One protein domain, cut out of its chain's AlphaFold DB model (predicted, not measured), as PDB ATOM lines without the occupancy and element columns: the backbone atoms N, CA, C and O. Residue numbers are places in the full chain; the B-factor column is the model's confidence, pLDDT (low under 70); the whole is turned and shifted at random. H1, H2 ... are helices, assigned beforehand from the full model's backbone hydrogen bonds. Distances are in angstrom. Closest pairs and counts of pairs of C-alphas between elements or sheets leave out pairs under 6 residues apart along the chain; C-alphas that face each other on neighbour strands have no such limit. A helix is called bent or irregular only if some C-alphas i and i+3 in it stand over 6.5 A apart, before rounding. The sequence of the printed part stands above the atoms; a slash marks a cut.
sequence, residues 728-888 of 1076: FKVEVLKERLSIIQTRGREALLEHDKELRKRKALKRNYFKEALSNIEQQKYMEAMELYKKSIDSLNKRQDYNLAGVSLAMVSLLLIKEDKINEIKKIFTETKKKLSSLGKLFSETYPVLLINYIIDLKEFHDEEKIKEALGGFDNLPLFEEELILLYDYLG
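AT A GLANCE: This is residues 728 to 888 of the 1076 residues of an uncharacterized protein of marine sediment metagenome (UniProt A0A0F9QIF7). One long, bent helix, H1, arches over a compact, up-and-down bundle of shorter helices with H3 at its core. H2, H4 and H5 pack round H3, while arm H1a packs on H5 and H6 and arm H1b on H2 and H7. The printed part has 161 residues with seven named helices, H1 to H7 in chain order, and no named strand; the class is all helix. The radius of gyration of the C-alphas is 14.8 A and the spans are 46 by 37 by 30 A.

IN THESE COORDINATES: Find C-alpha 728 at (343.802, 296.378, 204.972), where H1, residues 728 to 774, begins. By its hydrogen bonds it was assigned as one helix, but it is bent: C-alphas 749 and 752 are 7.6 A apart. Its arms are H1a, 728 to 749, 34.1 A long, and H1b, 752 to 774, irregular with C-alphas 765 and 768 7.6 A apart. Next come H2, 778 to 794, 24.5 A; H3, 798 to 814, 24.2 A; H4, 818 to 840, irregular with C-alphas 831 and 834 9.5 A apart; H5, 843 to 855; H6, 860 to 872; and H7, 877 to 887, ending at C-alpha 887, (365.344, 294.920, 225.937).

HOW THE PARTS SIT: H1a touches H5, opposite ways, the C-alphas of Arg 743 and Tyr 843 being closest at 6.0 A. H2 and H3 form a hairpin at a shallow tilt of 17 degrees, closest at C-alphas 789 and 801, 4.6 A. Every O i to N i+4 pair is within hydrogen-bond range in H2, H3, H5 and H7, against 15 of 18 in H1a, 14 of 19 in H1b, 12 of 19 in H4 and 5 of 9 in H6.

THE WHOLE: The printed part has no cut, and its links are tight. Look for pLDDT under 70 at residues 728 to 737, 818, 834, 836 and 855 to 862.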
ATOM      1  N   PHE A 728     344.741 297.091 204.083       49.03
ATOM      2  CA  PHE A 728     343.802 296.378 204.972       49.03
ATOM      3  C   PHE A 728     344.475 295.881 206.268       49.03
ATOM      4  O   PHE A 728     343.842 295.693 207.304       49.03
ATOM      5  N   LYS A 729     345.794 295.690 206.224       47.91
ATOM      6  CA  LYS A 729     346.590 295.098 207.300       47.91
ATOM      7  C   LYS A 729     346.868 296.045 208.480       47.91
ATOM      8  O   LYS A 729     347.026 295.583 209.608       47.91
ATOM      9  N   VAL A 730     346.883 297.362 208.256       51.84
ATOM     10  CA  VAL A 730     347.240 298.362 209.284       51.84
ATOM     11  C   VAL A 730     346.085 298.660 210.252       51.84
ATOM     12  O   VAL A 730     346.321 298.898 211.438       51.84
ATOM     13  N   GLU A 731     344.831 298.607 209.794       51.72
ATOM     14  CA  GLU A 731     343.652 298.820 210.653       51.72
ATOM     15  C   GLU A 731     343.422 297.661 211.633       51.72
ATOM     16  O   GLU A 731     343.166 297.895 212.816       51.72
ATOM     17  N   VAL A 732     343.636 296.418 211.188       56.56
ATOM     18  CA  VAL A 732     343.505 295.209 212.023       56.56
ATOM     19  C   VAL A 732     344.488 295.216 213.207       56.56
ATOM     20  O   VAL A 732     344.162 294.739 214.295       56.56
ATOM     21  N   LEU A 733     345.685 295.789 213.038       59.25
ATOM     22  CA  LEU A 733     346.702 295.857 214.094       59.25
ATOM     23  C   LEU A 733     346.346 296.821 215.234       59.25
ATOM     24  O   LEU A 733     346.684 296.545 216.387       59.25
ATOM     25  N   LYS A 734     345.651 297.928 214.942       58.47
ATOM     26  CA  LYS A 734     345.210 298.885 215.973       58.47
ATOM     27  C   LYS A 734     344.126 298.290 216.867       58.47
ATOM     28  O   LYS A 734     344.157 298.476 218.082       58.47
ATOM     29  N   GLU A 735     343.200 297.541 216.278       58.28
ATOM     30  CA  GLU A 735     342.121 296.879 217.012       58.28
ATOM     31  C   GLU A 735     342.662 295.743 217.904       58.28
ATOM     32  O   GLU A 735     342.274 295.615 219.067       58.28
ATOM     33  N   ARG A 736     343.655 294.982 217.416       66.50
ATOM     34  CA  ARG A 736     344.339 293.933 218.197       66.50
ATOM     35  C   ARG A 736     345.161 294.477 219.371       66.50
ATOM     36  O   ARG A 736     345.131 293.869 220.440       66.50
ATOM     37  N   LEU A 737     345.834 295.623 219.217       69.81
ATOM     38  CA  LEU A 737     346.587 296.268 220.305       69.81
ATOM     39  C   LEU A 737     345.682 296.578 221.513       69.81
ATOM     40  O   LEU A 737     346.046 296.289 222.652       69.81
ATOM     41  N   SER A 738     344.479 297.104 221.262       70.38
ATOM     42  CA  SER A 738     343.491 297.427 222.304       70.38
ATOM     43  C   SER A 738     343.072 296.194 223.125       70.38
ATOM     44  O   SER A 738     343.028 296.223 224.361       70.38
ATOM     45  N   ILE A 739     342.844 295.061 222.449       72.88
ATOM     46  CA  ILE A 739     342.493 293.786 223.095       72.88
ATOM     47  C   ILE A 739     343.647 293.289 223.979       72.88
ATOM     48  O   ILE A 739     343.421 292.839 225.104       72.88
ATOM     49  N   ILE A 740     344.891 293.407 223.509       75.19
ATOM     50  CA  ILE A 740     346.087 292.939 224.227       75.19
ATOM     51  C   ILE A 740     346.369 293.789 225.461       75.19
ATOM     52  O   ILE A 740     346.664 293.234 226.517       75.19
ATOM     53  N   GLN A 741     346.227 295.112 225.373       72.88
ATOM     54  CA  GLN A 741     346.388 295.997 226.530       72.88
ATOM     55  C   GLN A 741     345.356 295.695 227.626       72.88
ATOM     56  O   GLN A 741     345.694 295.672 228.810       72.88
ATOM     57  N   THR A 742     344.112 295.399 227.238       75.62
ATOM     58  CA  THR A 742     343.043 295.034 228.181       75.62
ATOM     59  C   THR A 742     343.335 293.692 228.861       75.62
ATOM     60  O   THR A 742     343.316 293.602 230.088       75.62
ATOM     61  N   ARG A 743     343.697 292.661 228.084       76.69
ATOM     62  CA  ARG A 743     344.055 291.331 228.608       76.69
ATOM     63  C   ARG A 743     345.351 291.326 229.425       76.69
ATOM     64  O   ARG A 743     345.478 290.524 230.343       76.69
ATOM     65  N   GLY A 744     346.290 292.227 229.136       76.62
ATOM     66  CA  GLY A 744     347.528 292.369 229.907       76.62
ATOM     67  C   GLY A 744     347.287 292.837 231.339       76.62
ATOM     68  O   GLY A 744     347.924 292.333 232.259       76.62
ATOM     69  N   ARG A 745     346.300 293.720 231.549       74.56
ATOM     70  CA  ARG A 745     345.869 294.127 232.897       74.56
ATOM     71  C   ARG A 745     345.235 292.969 233.670       74.56
ATOM     72  O   ARG A 745     345.510 292.815 234.854       74.56
ATOM     73  N   GLU A 746     344.427 292.140 233.007       75.88
ATOM     74  CA  GLU A 746     343.855 290.926 233.614       75.88
ATOM     75  C   GLU A 746     344.949 289.918 234.002       75.88
ATOM     76  O   GLU A 746     344.921 289.367 235.100       75.88
ATOM     77  N   ALA A 747     345.945 289.717 233.135       77.25
ATOM     78  CA  ALA A 747     347.062 288.811 233.396       77.25
ATOM     79  C   ALA A 747     347.929 289.261 234.586       77.25
ATOM     80  O   ALA A 747     348.366 288.415 235.365       77.25
ATOM     81  N   LEU A 748     348.111 290.574 234.777       77.06
ATOM     82  CA  LEU A 748     348.819 291.135 235.931       77.06
ATOM     83  C   LEU A 748     348.128 290.779 237.262       77.06
ATOM     84  O   LEU A 748     348.796 290.438 238.233       77.06
ATOM     85  N   LEU A 749     346.789 290.785 237.304       76.56
ATOM     86  CA  LEU A 749     346.018 290.419 238.503       76.56
ATOM     87  C   LEU A 749     346.167 288.934 238.873       76.56
ATOM     88  O   LEU A 749     346.079 288.572 240.047       76.56
ATOM     89  N   GLU A 750     346.397 288.065 237.886       77.69
ATOM     90  CA  GLU A 750     346.606 286.626 238.096       77.69
ATOM     91  C   GLU A 750     348.089 286.224 238.189       77.69
ATOM     92  O   GLU A 750     348.391 285.063 238.487       77.69
ATOM     93  N   HIS A 751     349.013 287.172 237.988       82.12
ATOM     94  CA  HIS A 751     350.456 286.948 237.874       82.12
ATOM     95  C   HIS A 751     351.020 286.107 239.026       82.12
ATOM     96  O   HIS A 751     351.593 285.040 238.799       82.12
ATOM     97  N   ASP A 752     350.808 286.522 240.276       77.12
ATOM     98  CA  ASP A 752     351.396 285.849 241.443       77.12
ATOM     99  C   ASP A 752     350.827 284.448 241.667       77.12
ATOM    100  O   ASP A 752     351.530 283.528 242.099       77.12
ATOM    101  N   LYS A 753     349.542 284.262 241.354       84.00
ATOM    102  CA  LYS A 753     348.859 282.969 241.447       84.00
ATOM    103  C   LYS A 753     349.434 281.989 240.426       84.00
ATOM    104  O   LYS A 753     349.742 280.849 240.780       84.00
ATOM    105  N   GLU A 754     349.611 282.425 239.183       83.94
ATOM    106  CA  GLU A 754     350.175 281.600 238.114       83.94
ATOM    107  C   GLU A 754     351.689 281.377 238.293       83.94
ATOM    108  O   GLU A 754     352.180 280.268 238.063       83.94
ATOM    109  N   LEU A 755     352.429 282.354 238.827       83.88
ATOM    110  CA  LEU A 755     353.846 282.204 239.171       83.88
ATOM    111  C   LEU A 755     354.051 281.189 240.300       83.88
ATOM    112  O   LEU A 755     354.953 280.355 240.217       83.88
ATOM    113  N   ARG A 756     353.187 281.172 241.327       82.50
ATOM    114  CA  ARG A 756     353.207 280.124 242.368       82.50
ATOM    115  C   ARG A 756     352.978 278.732 241.775       82.50
ATOM    116  O   ARG A 756     353.686 277.796 242.149       82.50
ATOM    117  N   LYS A 757     352.050 278.591 240.820       83.50
ATOM    118  CA  LYS A 757     351.839 277.324 240.098       83.50
ATOM    119  C   LYS A 757     353.078 276.919 239.297       83.50
ATOM    120  O   LYS A 757     353.509 275.772 239.408       83.50
ATOM    121  N   ARG A 758     353.708 277.840 238.554       87.62
ATOM    122  CA  ARG A 758     354.969 277.543 237.845       87.62
ATOM    123  C   ARG A 758     356.090 277.169 238.812       87.62
ATOM    124  O   ARG A 758     356.759 276.172 238.566       87.62
ATOM    125  N   LYS A 759     356.250 277.868 239.943       85.69
ATOM    126  CA  LYS A 759     357.233 277.525 240.992       85.69
ATOM    127  C   LYS A 759     357.025 276.106 241.536       85.69
ATOM    128  O   LYS A 759     357.996 275.357 241.628       85.69
ATOM    129  N   ALA A 760     355.783 275.683 241.785       84.19
ATOM    130  CA  ALA A 760     355.474 274.305 242.189       84.19
ATOM    131  C   ALA A 760     355.840 273.261 241.112       84.19
ATOM    132  O   ALA A 760     356.222 272.134 241.422       84.19
ATOM    133  N   LEU A 761     355.763 273.648 239.837       85.31
ATOM    134  CA  LEU A 761     356.106 272.820 238.681       85.31
ATOM    135  C   LEU A 761     357.581 272.942 238.246       85.31
ATOM    136  O   LEU A 761     358.010 272.181 237.375       85.31
ATOM    137  N   LYS A 762     358.374 273.833 238.873       85.06
ATOM    138  CA  LYS A 762     359.757 274.163 238.475       85.06
ATOM    139  C   LYS A 762     360.615 272.906 238.366       85.06
ATOM    140  O   LYS A 762     361.208 272.679 237.319       85.06
ATOM    141  N   ARG A 763     360.612 272.030 239.379       82.50
ATOM    142  CA  ARG A 763     361.444 270.807 239.396       82.50
ATOM    143  C   ARG A 763     361.149 269.839 238.244       82.50
ATOM    144  O   ARG A 763     362.085 269.236 237.737       82.50
ATOM    145  N   ASN A 764     359.881 269.694 237.859       78.50
ATOM    146  CA  ASN A 764     359.447 268.653 236.924       78.50
ATOM    147  C   ASN A 764     359.414 269.125 235.465       78.50
ATOM    148  O   ASN A 764     359.530 268.292 234.574       78.50
ATOM    149  N   TYR A 765     359.233 270.429 235.225       80.94
ATOM    150  CA  TYR A 765     358.972 270.955 233.879       80.94
ATOM    151  C   TYR A 765     359.900 272.091 233.439       80.94
ATOM    152  O   TYR A 765     360.020 272.331 232.240       80.94
ATOM    153  N   PHE A 766     360.554 272.809 234.357       87.88
ATOM    154  CA  PHE A 766     361.272 274.040 233.991       87.88
ATOM    155  C   PHE A 766     362.733 274.082 234.445       87.88
ATOM    156  O   PHE A 766     363.525 274.759 233.810       87.88
ATOM    157  N   LYS A 767     363.137 273.335 235.481       88.50
ATOM    158  CA  LYS A 767     364.480 273.412 236.087       88.50
ATOM    159  C   LYS A 767     365.607 273.209 235.072       88.50
ATOM    160  O   LYS A 767     366.578 273.954 235.084       88.50
ATOM    161  N   GLU A 768     365.475 272.211 234.208       84.31
ATOM    162  CA  GLU A 768     366.478 271.911 233.183       84.31
ATOM    163  C   GLU A 768     366.480 272.971 232.066       84.31
ATOM    164  O   GLU A 768     367.540 273.369 231.594       84.31
ATOM    165  N   ALA A 769     365.306 273.505 231.704       86.88
ATOM    166  CA  ALA A 769     365.184 274.572 230.712       86.88
ATOM    167  C   ALA A 769     365.783 275.897 231.215       86.88
ATOM    168  O   ALA A 769     366.496 276.565 230.475       86.88
ATOM    169  N   LEU A 770     365.541 276.243 232.483       87.88
ATOM    170  CA  LEU A 770     366.080 277.435 233.144       87.88
ATOM    171  C   LEU A 770     367.604 277.356 233.289       87.88
ATOM    172  O   LEU A 770     368.291 278.303 232.930       87.88
ATOM    173  N   SER A 771     368.142 276.200 233.694       87.12
ATOM    174  CA  SER A 771     369.596 276.000 233.771       87.12
ATOM    175  C   SER A 771     370.273 276.108 232.398       87.12
ATOM    176  O   SER A 771     371.374 276.640 232.287       87.12
ATOM    177  N   ASN A 772     369.605 275.658 231.331       86.75
ATOM    178  CA  ASN A 772     370.093 275.853 229.968       86.75
ATOM    179  C   ASN A 772     370.008 277.324 229.515       86.75
ATOM    180  O   ASN A 772     370.901 277.761 228.796       86.75
ATOM    181  N   ILE A 773     369.014 278.108 229.961       84.38
ATOM    182  CA  ILE A 773     368.986 279.568 229.731       84.38
ATOM    183  C   ILE A 773     370.182 280.246 230.417       84.38
ATOM    184  O   ILE A 773     370.885 281.013 229.763       84.38
ATOM    185  N   GLU A 774     370.459 279.929 231.686       83.31
ATOM    186  CA  GLU A 774     371.609 280.480 232.428       83.31
ATOM    187  C   GLU A 774     372.949 280.138 231.759       83.31
ATOM    188  O   GLU A 774     373.858 280.962 231.706       83.31
ATOM    189  N   GLN A 775     373.066 278.928 231.203       85.62
ATOM    190  CA  GLN A 775     374.245 278.469 230.460       85.62
ATOM    191  C   GLN A 775     374.280 278.952 228.998       85.62
ATOM    192  O   GLN A 775     375.152 278.517 228.247       85.62
ATOM    193  N   GLN A 776     373.332 279.800 228.576       80.06
ATOM    194  CA  GLN A 776     373.166 280.287 227.198       80.06
ATOM    195  C   GLN A 776     372.978 279.174 226.140       80.06
ATOM    196  O   GLN A 776     373.172 279.380 224.944       80.06
ATOM    197  N   LYS A 777     372.550 277.983 226.569       87.06
ATOM    198  CA  LYS A 777     372.193 276.820 225.742       87.06
ATOM    199  C   LYS A 777     370.739 276.922 225.274       87.06
ATOM    200  O   LYS A 777     369.849 276.187 225.712       87.06
ATOM    201  N   TYR A 778     370.469 277.909 224.423       85.00
ATOM    202  CA  TYR A 778     369.101 278.295 224.061       85.00
ATOM    203  C   TYR A 778     368.340 277.211 223.282       85.00
ATOM    204  O   TYR A 778     367.144 277.028 223.509       85.00
ATOM    205  N   MET A 779     369.018 276.441 222.426       81.69
ATOM    206  CA  MET A 779     368.389 275.366 221.648       81.69
ATOM    207  C   MET A 779     367.909 274.216 222.542       81.69
ATOM    208  O   MET A 779     366.789 273.723 222.381       81.69
ATOM    209  N   GLU A 780     368.716 273.816 223.525       85.38
ATOM    210  CA  GLU A 780     368.340 272.801 224.505       85.38
ATOM    211  C   GLU A 780     367.210 273.295 225.421       85.38
ATOM    212  O   GLU A 780     366.274 272.543 225.707       85.38
ATOM    213  N   ALA A 781     367.241 274.569 225.832       86.75
ATOM    214  CA  ALA A 781     366.152 275.184 226.592       86.75
ATOM    215  C   ALA A 781     364.829 275.185 225.806       86.75
ATOM    216  O   ALA A 781     363.781 274.835 226.355       86.75
ATOM    217  N   MET A 782     364.865 275.515 224.511       85.62
ATOM    218  CA  MET A 782     363.685 275.518 223.642       85.62
ATOM    219  C   MET A 782     363.025 274.140 223.536       85.62
ATOM    220  O   MET A 782     361.803 274.042 223.658       85.62
ATOM    221  N   GLU A 783     363.799 273.071 223.328       86.50
ATOM    222  CA  GLU A 783     363.252 271.709 223.246       86.50
ATOM    223  C   GLU A 783     362.599 271.267 224.563       86.50
ATOM    224  O   GLU A 783     361.565 270.593 224.565       86.50
ATOM    225  N   LEU A 784     363.151 271.699 225.697       88.44
ATOM    226  CA  LEU A 784     362.562 271.441 227.008       88.44
ATOM    227  C   LEU A 784     361.264 272.231 227.215       88.44
ATOM    228  O   LEU A 784     360.270 271.642 227.643       88.44
ATOM    229  N   TYR A 785     361.202 273.512 226.832       89.88
ATOM    230  CA  TYR A 785     359.939 274.257 226.873       89.88
ATOM    231  C   TYR A 785     358.883 273.670 225.929       89.88
ATOM    232  O   TYR A 785     357.723 273.578 226.326       89.88
ATOM    233  N   LYS A 786     359.250 273.189 224.730       86.75
ATOM    234  CA  LYS A 786     358.325 272.475 223.824       86.75
ATOM    235  C   LYS A 786     357.730 271.222 224.475       86.75
ATOM    236  O   LYS A 786     356.519 271.007 224.406       86.75
ATOM    237  N   LYS A 787     358.548 270.421 225.168       86.56
ATOM    238  CA  LYS A 787     358.068 269.263 225.950       86.56
ATOM    239  C   LYS A 787     357.140 269.687 227.095       86.56
ATOM    240  O   LYS A 787     356.151 269.001 227.378       86.56
ATOM    241  N   SER A 788     357.424 270.821 227.730       87.69
ATOM    242  CA  SER A 788     356.587 271.382 228.792       87.69
ATOM    243  C   SER A 788     355.247 271.898 228.271       87.69
ATOM    244  O   SER A 788     354.234 271.643 228.916       87.69
ATOM    245  N   ILE A 789     355.190 272.493 227.074       87.12
ATOM    246  CA  ILE A 789     353.932 272.862 226.396       87.12
ATOM    247  C   ILE A 789     353.046 271.625 226.214       87.12
ATOM    248  O   ILE A 789     351.895 271.627 226.647       87.12
ATOM    249  N   ASP A 790     353.583 270.546 225.632       84.75
ATOM    250  CA  ASP A 790     352.829 269.305 225.409       84.75
ATOM    251  C   ASP A 790     352.331 268.694 226.735       84.75
ATOM    252  O   ASP A 790     351.223 268.158 226.810       84.75
ATOM    253  N   SER A 791     353.124 268.798 227.801       84.88
ATOM    254  CA  SER A 791     352.770 268.273 229.121       84.88
ATOM    255  C   SER A 791     351.711 269.111 229.845       84.88
ATOM    256  O   SER A 791     350.797 268.548 230.443       84.88
ATOM    257  N   LEU A 792     351.802 270.441 229.780       85.50
ATOM    258  CA  LEU A 792     350.844 271.368 230.398       85.50
ATOM    259  C   LEU A 792     349.501 271.359 229.661       85.50
ATOM    260  O   LEU A 792     348.450 271.352 230.296       85.50
ATOM    261  N   ASN A 793     349.530 271.236 228.333       83.00
ATOM    262  CA  ASN A 793     348.334 271.055 227.515       83.00
ATOM    263  C   ASN A 793     347.568 269.772 227.873       83.00
ATOM    264  O   ASN A 793     346.344 269.803 227.978       83.00
ATOM    265  N   LYS A 794     348.264 268.657 228.145       83.12
ATOM    266  CA  LYS A 794     347.628 267.419 228.644       83.12
ATOM    267  C   LYS A 794     346.964 267.595 230.014       83.12
ATOM    268  O   LYS A 794     346.019 266.875 230.319       83.12
ATOM    269  N   ARG A 795     347.444 268.542 230.826       82.25
ATOM    270  CA  ARG A 795     346.876 268.899 232.138       82.25
ATOM    271  C   ARG A 795     345.805 269.990 232.055       82.25
ATOM    272  O   ARG A 795     345.246 270.342 233.083       82.25
ATOM    273  N   GLN A 796     345.508 270.484 230.849       81.25
ATOM    274  CA  GLN A 796     344.581 271.589 230.582       81.25
ATOM    275  C   GLN A 796     345.006 272.940 231.199       81.25
ATOM    276  O   GLN A 796     344.207 273.872 231.256       81.25
ATOM    277  N   ASP A 797     346.277 273.092 231.591       84.44
ATOM    278  CA  ASP A 797     346.847 274.350 232.095       84.44
ATOM    279  C   ASP A 797     347.255 275.264 230.919       84.44
ATOM    280  O   ASP A 797     348.430 275.581 230.712       84.44
ATOM    281  N   TYR A 798     346.273 275.669 230.105       86.00
ATOM    282  CA  TYR A 798     346.509 276.343 228.820       86.00
ATOM    283  C   TYR A 798     347.256 277.675 228.944       86.00
ATOM    284  O   TYR A 798     348.059 277.996 228.073       86.00
ATOM    285  N   ASN A 799     347.037 278.432 230.024       84.81
ATOM    286  CA  ASN A 799     347.737 279.700 230.243       84.81
ATOM    287  C   ASN A 799     349.238 279.469 230.501       84.81
ATOM    288  O   ASN A 799     350.077 280.108 229.876       84.81
ATOM    289  N   LEU A 800     349.601 278.480 231.329       86.62
ATOM    290  CA  LEU A 800     351.003 278.121 231.594       86.62
ATOM    291  C   LEU A 800     351.687 277.475 230.381       86.62
ATOM    292  O   LEU A 800     352.881 277.694 230.144       86.62
ATOM    293  N   ALA A 801     350.936 276.703 229.591       86.44
ATOM    294  CA  ALA A 801     351.393 276.235 228.287       86.44
ATOM    295  C   ALA A 801     351.656 277.422 227.341       86.44
ATOM    296  O   ALA A 801     352.669 277.438 226.647       86.44
ATOM    297  N   GLY A 802     350.795 278.445 227.371       87.00
ATOM    298  CA  GLY A 802     350.968 279.700 226.642       87.00
ATOM    299  C   GLY A 802     352.222 280.467 227.068       87.00
ATOM    300  O   GLY A 802     352.974 280.916 226.212       87.00
ATOM    301  N   VAL A 803     352.508 280.558 228.370       88.69
ATOM    302  CA  VAL A 803     353.745 281.181 228.889       88.69
ATOM    303  C   VAL A 803     354.986 280.412 228.427       88.69
ATOM    304  O   VAL A 803     355.973 281.010 228.014       88.69
ATOM    305  N   SER A 804     354.929 279.079 228.414       89.00
ATOM    306  CA  SER A 804     356.028 278.252 227.894       89.00
ATOM    307  C   SER A 804     356.231 278.459 226.387       89.00
ATOM    308  O   SER A 804     357.365 278.499 225.916       89.00
ATOM    309  N   LEU A 805     355.146 278.656 225.629       88.38
ATOM    310  CA  LEU A 805     355.212 279.045 224.219       88.38
ATOM    311  C   LEU A 805     355.789 280.457 224.044       88.38
ATOM    312  O   LEU A 805     356.561 280.676 223.111       88.38
ATOM    313  N   ALA A 806     355.472 281.391 224.941       89.88
ATOM    314  CA  ALA A 806     356.052 282.731 224.947       89.88
ATOM    315  C   ALA A 806     357.570 282.658 225.135       89.88
ATOM    316  O   ALA A 806     358.300 283.273 224.365       89.88
ATOM    317  N   MET A 807     358.061 281.811 226.043       90.50
ATOM    318  CA  MET A 807     359.503 281.612 226.235       90.50
ATOM    319  C   MET A 807     360.200 280.975 225.035       90.50
ATOM    320  O   MET A 807     361.267 281.435 224.636       90.50
ATOM    321  N   VAL A 808     359.584 279.974 224.396       88.00
ATOM    322  CA  VAL A 808     360.088 279.440 223.116       88.00
ATOM    323  C   VAL A 808     360.130 280.538 222.052       88.00
ATOM    324  O   VAL A 808     361.080 280.605 221.278       88.00
ATOM    325  N   SER A 809     359.126 281.416 222.032       86.44
ATOM    326  CA  SER A 809     359.046 282.530 221.087       86.44
ATOM    327  C   SER A 809     360.130 283.575 221.350       86.44
ATOM    328  O   SER A 809     360.776 284.004 220.404       86.44
ATOM    329  N   LEU A 810     360.390 283.934 222.610       86.06
ATOM    330  CA  LEU A 810     361.455 284.864 222.998       86.06
ATOM    331  C   LEU A 810     362.844 284.327 222.618       86.06
ATOM    332  O   LEU A 810     363.647 285.058 222.046       86.06
ATOM    333  N   LEU A 811     363.101 283.038 222.866       86.44
ATOM    334  CA  LEU A 811     364.353 282.376 222.482       86.44
ATOM    335  C   LEU A 811     364.536 282.341 220.955       86.44
ATOM    336  O   LEU A 811     365.612 282.647 220.452       86.44
ATOM    337  N   LEU A 812     363.469 282.048 220.204       83.25
ATOM    338  CA  LEU A 812     363.486 282.082 218.738       83.25
ATOM    339  C   LEU A 812     363.639 283.494 218.167       83.25
ATOM    340  O   LEU A 812     364.240 283.653 217.108       83.25
ATOM    341  N   ILE A 813     363.103 284.512 218.845       79.81
ATOM    342  CA  ILE A 813     363.295 285.919 218.479       79.81
ATOM    343  C   ILE A 813     364.761 286.318 218.680       79.81
ATOM    344  O   ILE A 813     365.326 286.953 217.795       79.81
ATOM    345  N   LYS A 814     365.390 285.890 219.783       76.56
ATOM    346  CA  LYS A 814     366.816 286.133 220.060       76.56
ATOM    347  C   LYS A 814     367.745 285.500 219.015       76.56
ATOM    348  O   LYS A 814     368.761 286.089 218.670       76.56
ATOM    349  N   GLU A 815     367.369 284.343 218.479       77.00
ATOM    350  CA  GLU A 815     368.091 283.623 217.416       77.00
ATOM    351  C   GLU A 815     367.709 284.072 215.986       77.00
ATOM    352  O   GLU A 815     368.145 283.464 215.012       77.00
ATOM    353  N   ASP A 816     366.847 285.089 215.852       70.88
ATOM    354  CA  ASP A 816     366.250 285.586 214.599       70.88
ATOM    355  C   ASP A 816     365.531 284.511 213.744       70.88
ATOM    356  O   ASP A 816     365.356 284.624 212.531       70.88
ATOM    357  N   LYS A 817     365.026 283.455 214.395       76.50
ATOM    358  CA  LYS A 817     364.307 282.311 213.795       76.50
ATOM    359  C   LYS A 817     362.784 282.416 213.957       76.50
ATOM    360  O   LYS A 817     362.094 281.435 214.236       76.50
ATOM    361  N   ILE A 818     362.208 283.601 213.748       68.81
ATOM    362  CA  ILE A 818     360.767 283.863 213.974       68.81
ATOM    363  C   ILE A 818     359.833 282.994 213.120       68.81
ATOM    364  O   ILE A 818     358.744 282.634 213.572       68.81
ATOM    365  N   ASN A 819     360.251 282.595 211.915       70.00
ATOM    366  CA  ASN A 819     359.447 281.724 211.047       70.00
ATOM    367  C   ASN A 819     359.117 280.372 211.703       70.00
ATOM    368  O   ASN A 819     358.085 279.765 211.403       70.00
ATOM    369  N   GLU A 820     359.945 279.916 212.646       77.00
ATOM    370  CA  GLU A 820     359.699 278.689 213.400       77.00
ATOM    371  C   GLU A 820     358.590 278.850 214.454       77.00
ATOM    372  O   GLU A 820     357.897 277.879 214.763       77.00
ATOM    373  N   ILE A 821     358.328 280.070 214.940       77.19
ATOM    374  CA  ILE A 821     357.298 280.346 215.956       77.19
ATOM    375  C   ILE A 821     355.901 280.036 215.406       77.19
ATOM    376  O   ILE A 821     355.121 279.325 216.044       77.19
ATOM    377  N   LYS A 822     355.595 280.490 214.179       74.56
ATOM    378  CA  LYS A 822     354.319 280.191 213.494       74.56
ATOM    379  C   LYS A 822     354.112 278.687 213.307       74.56
ATOM    380  O   LYS A 822     352.994 278.181 213.451       74.56
ATOM    381  N   LYS A 823     355.187 277.956 212.999       80.56
ATOM    382  CA  LYS A 823     355.152 276.501 212.826       80.56
ATOM    383  C   LYS A 823     354.820 275.800 214.147       80.56
ATOM    384  O   LYS A 823     353.878 275.015 214.193       80.56
ATOM    385  N   ILE A 824     355.488 276.167 215.239       79.56
ATOM    386  CA  ILE A 824     355.235 275.600 216.574       79.56
ATOM    387  C   ILE A 824     353.818 275.939 217.058       79.56
ATOM    388  O   ILE A 824     353.115 275.073 217.584       79.56
ATOM    389  N   PHE A 825     353.356 277.172 216.837       77.75
ATOM    390  CA  PHE A 825     352.001 277.593 217.189       77.75
ATOM    391  C   PHE A 825     350.931 276.778 216.445       77.75
ATOM    392  O   PHE A 825     349.997 276.255 217.061       77.75
ATOM    393  N   THR A 826     351.079 276.610 215.127       78.00
ATOM    394  CA  THR A 826     350.125 275.840 214.310       78.00
ATOM    395  C   THR A 826     350.149 274.346 214.630       78.00
ATOM    396  O   THR A 826     349.084 273.727 214.688       78.00
ATOM    397  N   GLU A 827     351.319 273.767 214.903       80.56
ATOM    398  CA  GLU A 827     351.455 272.380 215.361       80.56
ATOM    399  C   GLU A 827     350.781 272.166 216.724       80.56
ATOM    400  O   GLU A 827     349.990 271.232 216.883       80.56
ATOM    401  N   THR A 828     351.004 273.072 217.679       77.44
ATOM    402  CA  THR A 828     350.400 273.012 219.022       77.44
ATOM    403  C   THR A 828     348.875 273.141 218.953       77.44
ATOM    404  O   THR A 828     348.150 272.363 219.574       77.44
ATOM    405  N   LYS A 829     348.363 274.065 218.130       76.19
ATOM    406  CA  LYS A 829     346.920 274.252 217.916       76.19
ATOM    407  C   LYS A 829     346.267 273.037 217.251       76.19
ATOM    408  O   LYS A 829     345.182 272.634 217.665       76.19
ATOM    409  N   LYS A 830     346.927 272.421 216.261       78.56
ATOM    410  CA  LYS A 830     346.444 271.190 215.606       78.56
ATOM    411  C   LYS A 830     346.356 270.019 216.584       78.56
ATOM    412  O   LYS A 830     345.352 269.313 216.565       78.56
ATOM    413  N   LYS A 831     347.350 269.846 217.467       78.12
ATOM    414  CA  LYS A 831     347.338 268.800 218.509       78.12
ATOM    415  C   LYS A 831     346.159 268.937 219.488       78.12
ATOM    416  O   LYS A 831     345.697 267.929 220.010       78.12
ATOM    417  N   LEU A 832     345.667 270.156 219.729       75.62
ATOM    418  CA  LEU A 832     344.587 270.444 220.684       75.62
ATOM    419  C   LEU A 832     343.167 270.388 220.093       75.62
ATOM    420  O   LEU A 832     342.194 270.396 220.848       75.62
ATOM    421  N   SER A 833     343.008 270.297 218.768       75.12
ATOM    422  CA  SER A 833     341.701 270.244 218.087       75.12
ATOM    423  C   SER A 833     340.709 271.332 218.571       75.12
ATOM    424  O   SER A 833     341.037 272.518 218.519       75.12
ATOM    425  N   SER A 834     339.515 270.965 219.058       66.44
ATOM    426  CA  SER A 834     338.463 271.882 219.533       66.44
ATOM    427  C   SER A 834     338.860 272.704 220.769       66.44
ATOM    428  O   SER A 834     338.401 273.837 220.921       66.44
ATOM    429  N   LEU A 835     339.770 272.195 221.609       70.38
ATOM    430  CA  LEU A 835     340.315 272.901 222.780       70.38
ATOM    431  C   LEU A 835     341.382 273.937 222.396       70.38
ATOM    432  O   LEU A 835     341.739 274.798 223.199       70.38
ATOM    433  N   GLY A 836     341.845 273.922 221.140       68.69
ATOM    434  CA  GLY A 836     342.805 274.893 220.617       68.69
ATOM    435  C   GLY A 836     342.291 276.335 220.642       68.69
ATOM    436  O   GLY A 836     343.101 277.263 220.619       68.69
ATOM    437  N   LYS A 837     340.968 276.544 220.729       74.44
ATOM    438  CA  LYS A 837     340.364 277.875 220.882       74.44
ATOM    439  C   LYS A 837     340.677 278.486 222.254       74.44
ATOM    440  O   LYS A 837     341.183 279.599 222.296       74.44
ATOM    441  N   LEU A 838     340.503 277.723 223.338       75.38
ATOM    442  CA  LEU A 838     340.802 278.167 224.708       75.38
ATOM    443  C   LEU A 838     342.286 278.508 224.885       75.38
ATOM    444  O   LEU A 838     342.616 279.515 225.496       75.38
ATOM    445  N   PHE A 839     343.179 277.712 224.292       82.06
ATOM    446  CA  PHE A 839     344.615 277.999 224.268       82.06
ATOM    447  C   PHE A 839     344.949 279.277 223.481       82.06
ATOM    448  O   PHE A 839     345.730 280.105 223.949       82.06
ATOM    449  N   SER A 840     344.325 279.469 222.311       80.00
ATOM    450  CA  SER A 840     344.564 280.634 221.440       80.00
ATOM    451  C   SER A 840     344.089 281.961 222.043       80.00
ATOM    452  O   SER A 840     344.593 283.009 221.655       80.00
ATOM    453  N   GLU A 841     343.122 281.917 222.961       81.44
ATOM    454  CA  GLU A 841     342.552 283.091 223.635       81.44
ATOM    455  C   GLU A 841     343.325 283.501 224.901       81.44
ATOM    456  O   GLU A 841     343.025 284.541 225.490       81.44
ATOM    457  N   THR A 842     344.324 282.721 225.328       84.81
ATOM    458  CA  THR A 842     345.158 283.082 226.484       84.81
ATOM    459  C   THR A 842     346.035 284.296 226.178       84.81
ATOM    460  O   THR A 842     346.537 284.460 225.062       84.81
ATOM    461  N   TYR A 843     346.262 285.141 227.186       86.69
ATOM    462  CA  TYR A 843     347.065 286.357 227.035       86.69
ATOM    463  C   TYR A 843     348.474 286.119 226.446       86.69
ATOM    464  O   TYR A 843     348.812 286.812 225.484       86.69
ATOM    465  N   PRO A 844     349.268 285.124 226.905       86.62
ATOM    466  CA  PRO A 844     350.588 284.861 226.330       86.62
ATOM    467  C   PRO A 844     350.519 284.564 224.827       86.62
ATOM    468  O   PRO A 844     351.368 285.000 224.057       86.62
ATOM    469  N   VAL A 845     349.482 283.849 224.385       85.88
ATOM    470  CA  VAL A 845     349.323 283.430 222.988       85.88
ATOM    471  C   VAL A 845     348.820 284.571 222.101       85.88
ATOM    472  O   VAL A 845     349.261 284.704 220.958       85.88
ATOM    473  N   LEU A 846     347.941 285.430 222.620       85.06
ATOM    474  CA  LEU A 846     347.524 286.658 221.935       85.06
ATOM    475  C   LEU A 846     348.700 287.625 221.749       85.06
ATOM    476  O   LEU A 846     348.857 288.186 220.666       85.06
ATOM    477  N   LEU A 847     349.552 287.763 222.770       85.25
ATOM    478  CA  LEU A 847     350.748 288.603 222.719       85.25
ATOM    479  C   LEU A 847     351.756 288.104 221.671       85.25
ATOM    480  O   LEU A 847     352.264 288.896 220.881       85.25
ATOM    481  N   ILE A 848     351.988 286.789 221.596       85.38
ATOM    482  CA  ILE A 848     352.857 286.181 220.572       85.38
ATOM    483  C   ILE A 848     352.307 286.417 219.164       85.38
ATOM    484  O   ILE A 848     353.064 286.811 218.281       85.38
ATOM    485  N   ASN A 849     351.004 286.209 218.939       81.69
ATOM    486  CA  ASN A 849     350.400 286.446 217.622       81.69
ATOM    487  C   ASN A 849     350.567 287.902 217.178       81.69
ATOM    488  O   ASN A 849     350.881 288.154 216.021       81.69
ATOM    489  N   TYR A 850     350.447 288.849 218.103       83.12
ATOM    490  CA  TYR A 850     350.662 290.261 217.805       83.12
ATOM    491  C   TYR A 850     352.114 290.605 217.481       83.12
ATOM    492  O   TYR A 850     352.364 291.351 216.541       83.12
ATOM    493  N   ILE A 851     353.079 290.026 218.201       80.62
ATOM    494  CA  ILE A 851     354.509 290.206 217.902       80.62
ATOM    495  C   ILE A 851     354.864 289.602 216.538       80.62
ATOM    496  O   ILE A 851     355.626 290.195 215.775       80.62
ATOM    497  N   ILE A 852     354.285 288.444 216.210       78.00
ATOM    498  CA  ILE A 852     354.422 287.821 214.892       78.00
ATOM    499  C   ILE A 852     353.872 288.747 213.801       78.00
ATOM    500  O   ILE A 852     354.543 288.933 212.786       78.00
ATOM    501  N   ASP A 853     352.688 289.326 214.011       75.69
ATOM    502  CA  ASP A 853     352.074 290.235 213.046       75.69
ATOM    503  C   ASP A 853     352.911 291.518 212.887       75.69
ATOM    504  O   ASP A 853     353.166 291.934 211.765       75.69
ATOM    505  N   LEU A 854     353.409 292.118 213.978       72.44
ATOM    506  CA  LEU A 854     354.244 293.331 213.943       72.44
ATOM    507  C   LEU A 854     355.561 293.138 213.177       72.44
ATOM    508  O   LEU A 854     356.015 294.060 212.496       72.44
ATOM    509  N   LYS A 855     356.164 291.943 213.236       67.31
ATOM    510  CA  LYS A 855     357.409 291.651 212.510       67.31
ATOM    511  C   LYS A 855     357.205 291.485 210.999       67.31
ATOM    512  O   LYS A 855     358.165 291.678 210.257       67.31
ATOM    513  N   GLU A 856     355.977 291.255 210.522       65.06
ATOM    514  CA  GLU A 856     355.663 291.340 209.083       65.06
ATOM    515  C   GLU A 856     355.764 292.774 208.528       65.06
ATOM    516  O   GLU A 856     355.908 292.937 207.319       65.06
ATOM    517  N   PHE A 857     355.737 293.806 209.386       63.66
ATOM    518  CA  PHE A 857     355.806 295.224 208.988       63.66
ATOM    519  C   PHE A 857     357.177 295.876 209.231       63.66
ATOM    520  O   PHE A 857     357.312 297.077 209.016       63.66
ATOM    521  N   HIS A 858     358.189 295.106 209.653       58.50
ATOM    522  CA  HIS A 858     359.565 295.575 209.891       58.50
ATOM    523  C   HIS A 858     359.698 296.784 210.851       58.50
ATOM    524  O   HIS A 858     360.600 297.604 210.695       58.50
ATOM    525  N   ASP A 859     358.829 296.890 211.862       63.66
ATOM    526  CA  ASP A 859     358.851 297.973 212.858       63.66
ATOM    527  C   ASP A 859     359.515 297.502 214.170       63.66
ATOM    528  O   ASP A 859     358.854 297.011 215.090       63.66
ATOM    529  N   GLU A 860     360.849 297.580 214.233       64.81
ATOM    530  CA  GLU A 860     361.633 297.075 215.374       64.81
ATOM    531  C   GLU A 860     361.327 297.780 216.704       64.81
ATOM    532  O   GLU A 860     361.400 297.145 217.760       64.81
ATOM    533  N   GLU A 861     360.944 299.060 216.678       65.81
ATOM    534  CA  GLU A 861     360.579 299.805 217.890       65.81
ATOM    535  C   GLU A 861     359.280 299.273 218.498       65.81
ATOM    536  O   GLU A 861     359.232 298.983 219.697       65.81
ATOM    537  N   LYS A 862     358.251 299.034 217.675       68.81
ATOM    538  CA  LYS A 862     356.989 298.447 218.157       68.81
ATOM    539  C   LYS A 862     357.134 297.002 218.617       68.81
ATOM    540  O   LYS A 862     356.407 296.566 219.508       68.81
ATOM    541  N   ILE A 863     358.071 296.246 218.043       72.06
ATOM    542  CA  ILE A 863     358.380 294.887 218.511       72.06
ATOM    543  C   ILE A 863     358.999 294.938 219.911       72.06
ATOM    544  O   ILE A 863     358.592 294.163 220.775       72.06
ATOM    545  N   LYS A 864     359.934 295.866 220.165       72.19
ATOM    546  CA  LYS A 864     360.492 296.083 221.511       72.19
ATOM    547  C   LYS A 864     359.418 296.510 222.514       72.19
ATOM    548  O   LYS A 864     359.397 295.998 223.629       72.19
ATOM    549  N   GLU A 865     358.498 297.383 222.110       74.00
ATOM    550  CA  GLU A 865     357.357 297.791 222.940       74.00
ATOM    551  C   GLU A 865     356.437 296.603 223.276       74.00
ATOM    552  O   GLU A 865     356.108 296.374 224.442       74.00
ATOM    553  N   ALA A 866     356.083 295.784 222.280       77.81
ATOM    554  CA  ALA A 866     355.250 294.599 222.472       77.81
ATOM    555  C   ALA A 866     355.934 293.522 223.334       77.81
ATOM    556  O   ALA A 866     355.271 292.871 224.144       77.81
ATOM    557  N   LEU A 867     357.257 293.363 223.220       80.12
ATOM    558  CA  LEU A 867     358.045 292.479 224.085       80.12
ATOM    559  C   LEU A 867     358.042 292.937 225.547       80.12
ATOM    560  O   LEU A 867     358.074 292.090 226.432       80.12
ATOM    561  N   GLY A 868     357.886 294.236 225.822       78.12
ATOM    562  CA  GLY A 868     357.630 294.734 227.177       78.12
ATOM    563  C   GLY A 868     356.375 294.127 227.824       78.12
ATOM    564  O   GLY A 868     356.322 293.974 229.040       78.12
ATOM    565  N   GLY A 869     355.394 293.678 227.034       79.31
ATOM    566  CA  GLY A 869     354.216 292.960 227.532       79.31
ATOM    567  C   GLY A 869     354.527 291.603 228.182       79.31
ATOM    568  O   GLY A 869     353.691 291.085 228.926       79.31
ATOM    569  N   PHE A 870     355.718 291.036 227.950       86.19
ATOM    570  CA  PHE A 870     356.165 289.807 228.615       86.19
ATOM    571  C   PHE A 870     356.378 290.007 230.117       86.19
ATOM    572  O   PHE A 870     356.277 289.033 230.859       86.19
ATOM    573  N   ASP A 871     356.584 291.243 230.589       80.81
ATOM    574  CA  ASP A 871     356.722 291.528 232.022       80.81
ATOM    575  C   ASP A 871     355.472 291.127 232.821       80.81
ATOM    576  O   ASP A 871     355.595 290.709 233.975       80.81
ATOM    577  N   ASN A 872     354.294 291.160 232.190       83.62
ATOM    578  CA  ASN A 872     353.020 290.754 232.788       83.62
ATOM    579  C   ASN A 872     352.856 289.224 232.881       83.62
ATOM    580  O   ASN A 872     351.887 288.743 233.470       83.62
ATOM    581  N   LEU A 873     353.753 288.441 232.269       88.19
ATOM    582  CA  LEU A 873     353.728 286.982 232.333       88.19
ATOM    583  C   LEU A 873     354.408 286.484 233.620       88.19
ATOM    584  O   LEU A 873     355.359 287.104 234.091       88.19
ATOM    585  N   PRO A 874     353.971 285.339 234.180       88.00
ATOM    586  CA  PRO A 874     354.569 284.742 235.372       88.00
ATOM    587  C   PRO A 874     355.925 284.093 235.046       88.00
ATOM    588  O   PRO A 874     356.040 282.865 235.009       88.00
ATOM    589  N   LEU A 875     356.939 284.905 234.756       88.56
ATOM    590  CA  LEU A 875     358.283 284.472 234.374       88.56
ATOM    591  C   LEU A 875     359.165 284.171 235.597       88.56
ATOM    592  O   LEU A 875     358.998 284.759 236.665       88.56
ATOM    593  N   PHE A 876     360.089 283.224 235.451       89.12
ATOM    594  CA  PHE A 876     361.153 282.972 236.422       89.12
ATOM    595  C   PHE A 876     362.280 284.006 236.287       89.12
ATOM    596  O   PHE A 876     362.392 284.675 235.263       89.12
ATOM    597  N   GLU A 877     363.131 284.124 237.303       82.94
ATOM    598  CA  GLU A 877     364.245 285.087 237.335       82.94
ATOM    599  C   GLU A 877     365.177 284.904 236.131       82.94
ATOM    600  O   GLU A 877     365.475 285.865 235.426       82.94
ATOM    601  N   GLU A 878     365.518 283.655 235.801       85.69
ATOM    602  CA  GLU A 878     366.363 283.309 234.655       85.69
ATOM    603  C   GLU A 878     365.731 283.753 233.311       85.69
ATOM    604  O   GLU A 878     366.421 284.152 232.375       85.69
ATOM    605  N   GLU A 879     364.397 283.720 233.217       88.50
ATOM    606  CA  GLU A 879     363.626 284.144 232.039       88.50
ATOM    607  C   GLU A 879     363.491 285.676 231.958       88.50
ATOM    608  O   GLU A 879     363.495 286.235 230.860       88.50
ATOM    609  N   LEU A 880     363.392 286.360 233.103       84.94
ATOM    610  CA  LEU A 880     363.342 287.823 233.189       84.94
ATOM    611  C   LEU A 880     364.681 288.455 232.837       84.94
ATOM    612  O   LEU A 880     364.714 289.428 232.089       84.94
ATOM    613  N   ILE A 881     365.781 287.874 233.318       83.06
ATOM    614  CA  ILE A 881     367.135 288.291 232.941       83.06
ATOM    615  C   ILE A 881     367.297 288.195 231.421       83.06
ATOM    616  O   ILE A 881     367.757 289.142 230.790       83.06
ATOM    617  N   LEU A 882     366.840 287.094 230.814       84.12
ATOM    618  CA  LEU A 882     366.863 286.915 229.363       84.12
ATOM    619  C   LEU A 882     366.027 287.972 228.616       84.12
ATOM    620  O   LEU A 882     366.446 288.447 227.559       84.12
ATOM    621  N   LEU A 883     364.850 288.330 229.137       85.31
ATOM    622  CA  LEU A 883     363.985 289.360 228.557       85.31
ATOM    623  C   LEU A 883     364.620 290.754 228.647       85.31
ATOM    624  O   LEU A 883     364.623 291.491 227.661       85.31
ATOM    625  N   TYR A 884     365.164 291.120 229.807       82.25
ATOM    626  CA  TYR A 884     365.770 292.434 230.018       82.25
ATOM    627  C   TYR A 884     367.100 292.603 229.281       82.25
ATOM    628  O   TYR A 884     367.330 293.682 228.736       82.25
ATOM    629  N   ASP A 885     367.892 291.534 229.148       80.44
ATOM    630  CA  ASP A 885     369.052 291.472 228.248       80.44
ATOM    631  C   ASP A 885     368.643 291.820 226.806       80.44
ATOM    632  O   ASP A 885     369.245 292.675 226.161       80.44
ATOM    633  N   TYR A 886     367.533 291.251 226.321       77.75
ATOM    634  CA  TYR A 886     367.020 291.559 224.985       77.75
ATOM    635  C   TYR A 886     366.478 292.999 224.854       77.75
ATOM    636  O   TYR A 886     366.598 293.623 223.797       77.75
ATOM    637  N   LEU A 887     365.880 293.551 225.915       78.44
ATOM    638  CA  LEU A 887     365.344 294.920 225.937       78.44
ATOM    639  C   LEU A 887     366.409 295.997 226.221       78.44
ATOM    640  O   LEU A 887     366.089 297.182 226.124       78.44
ATOM    641  N   GLY A 888     367.645 295.613 226.560       70.62
ATOM    642  CA  GLY A 888     368.719 296.534 226.943       70.62
ATOM    643  C   GLY A 888     368.483 297.232 228.290       70.62
ATOM    644  O   GLY A 888     368.840 298.399 228.438       70.62
TER     645      GLY A 888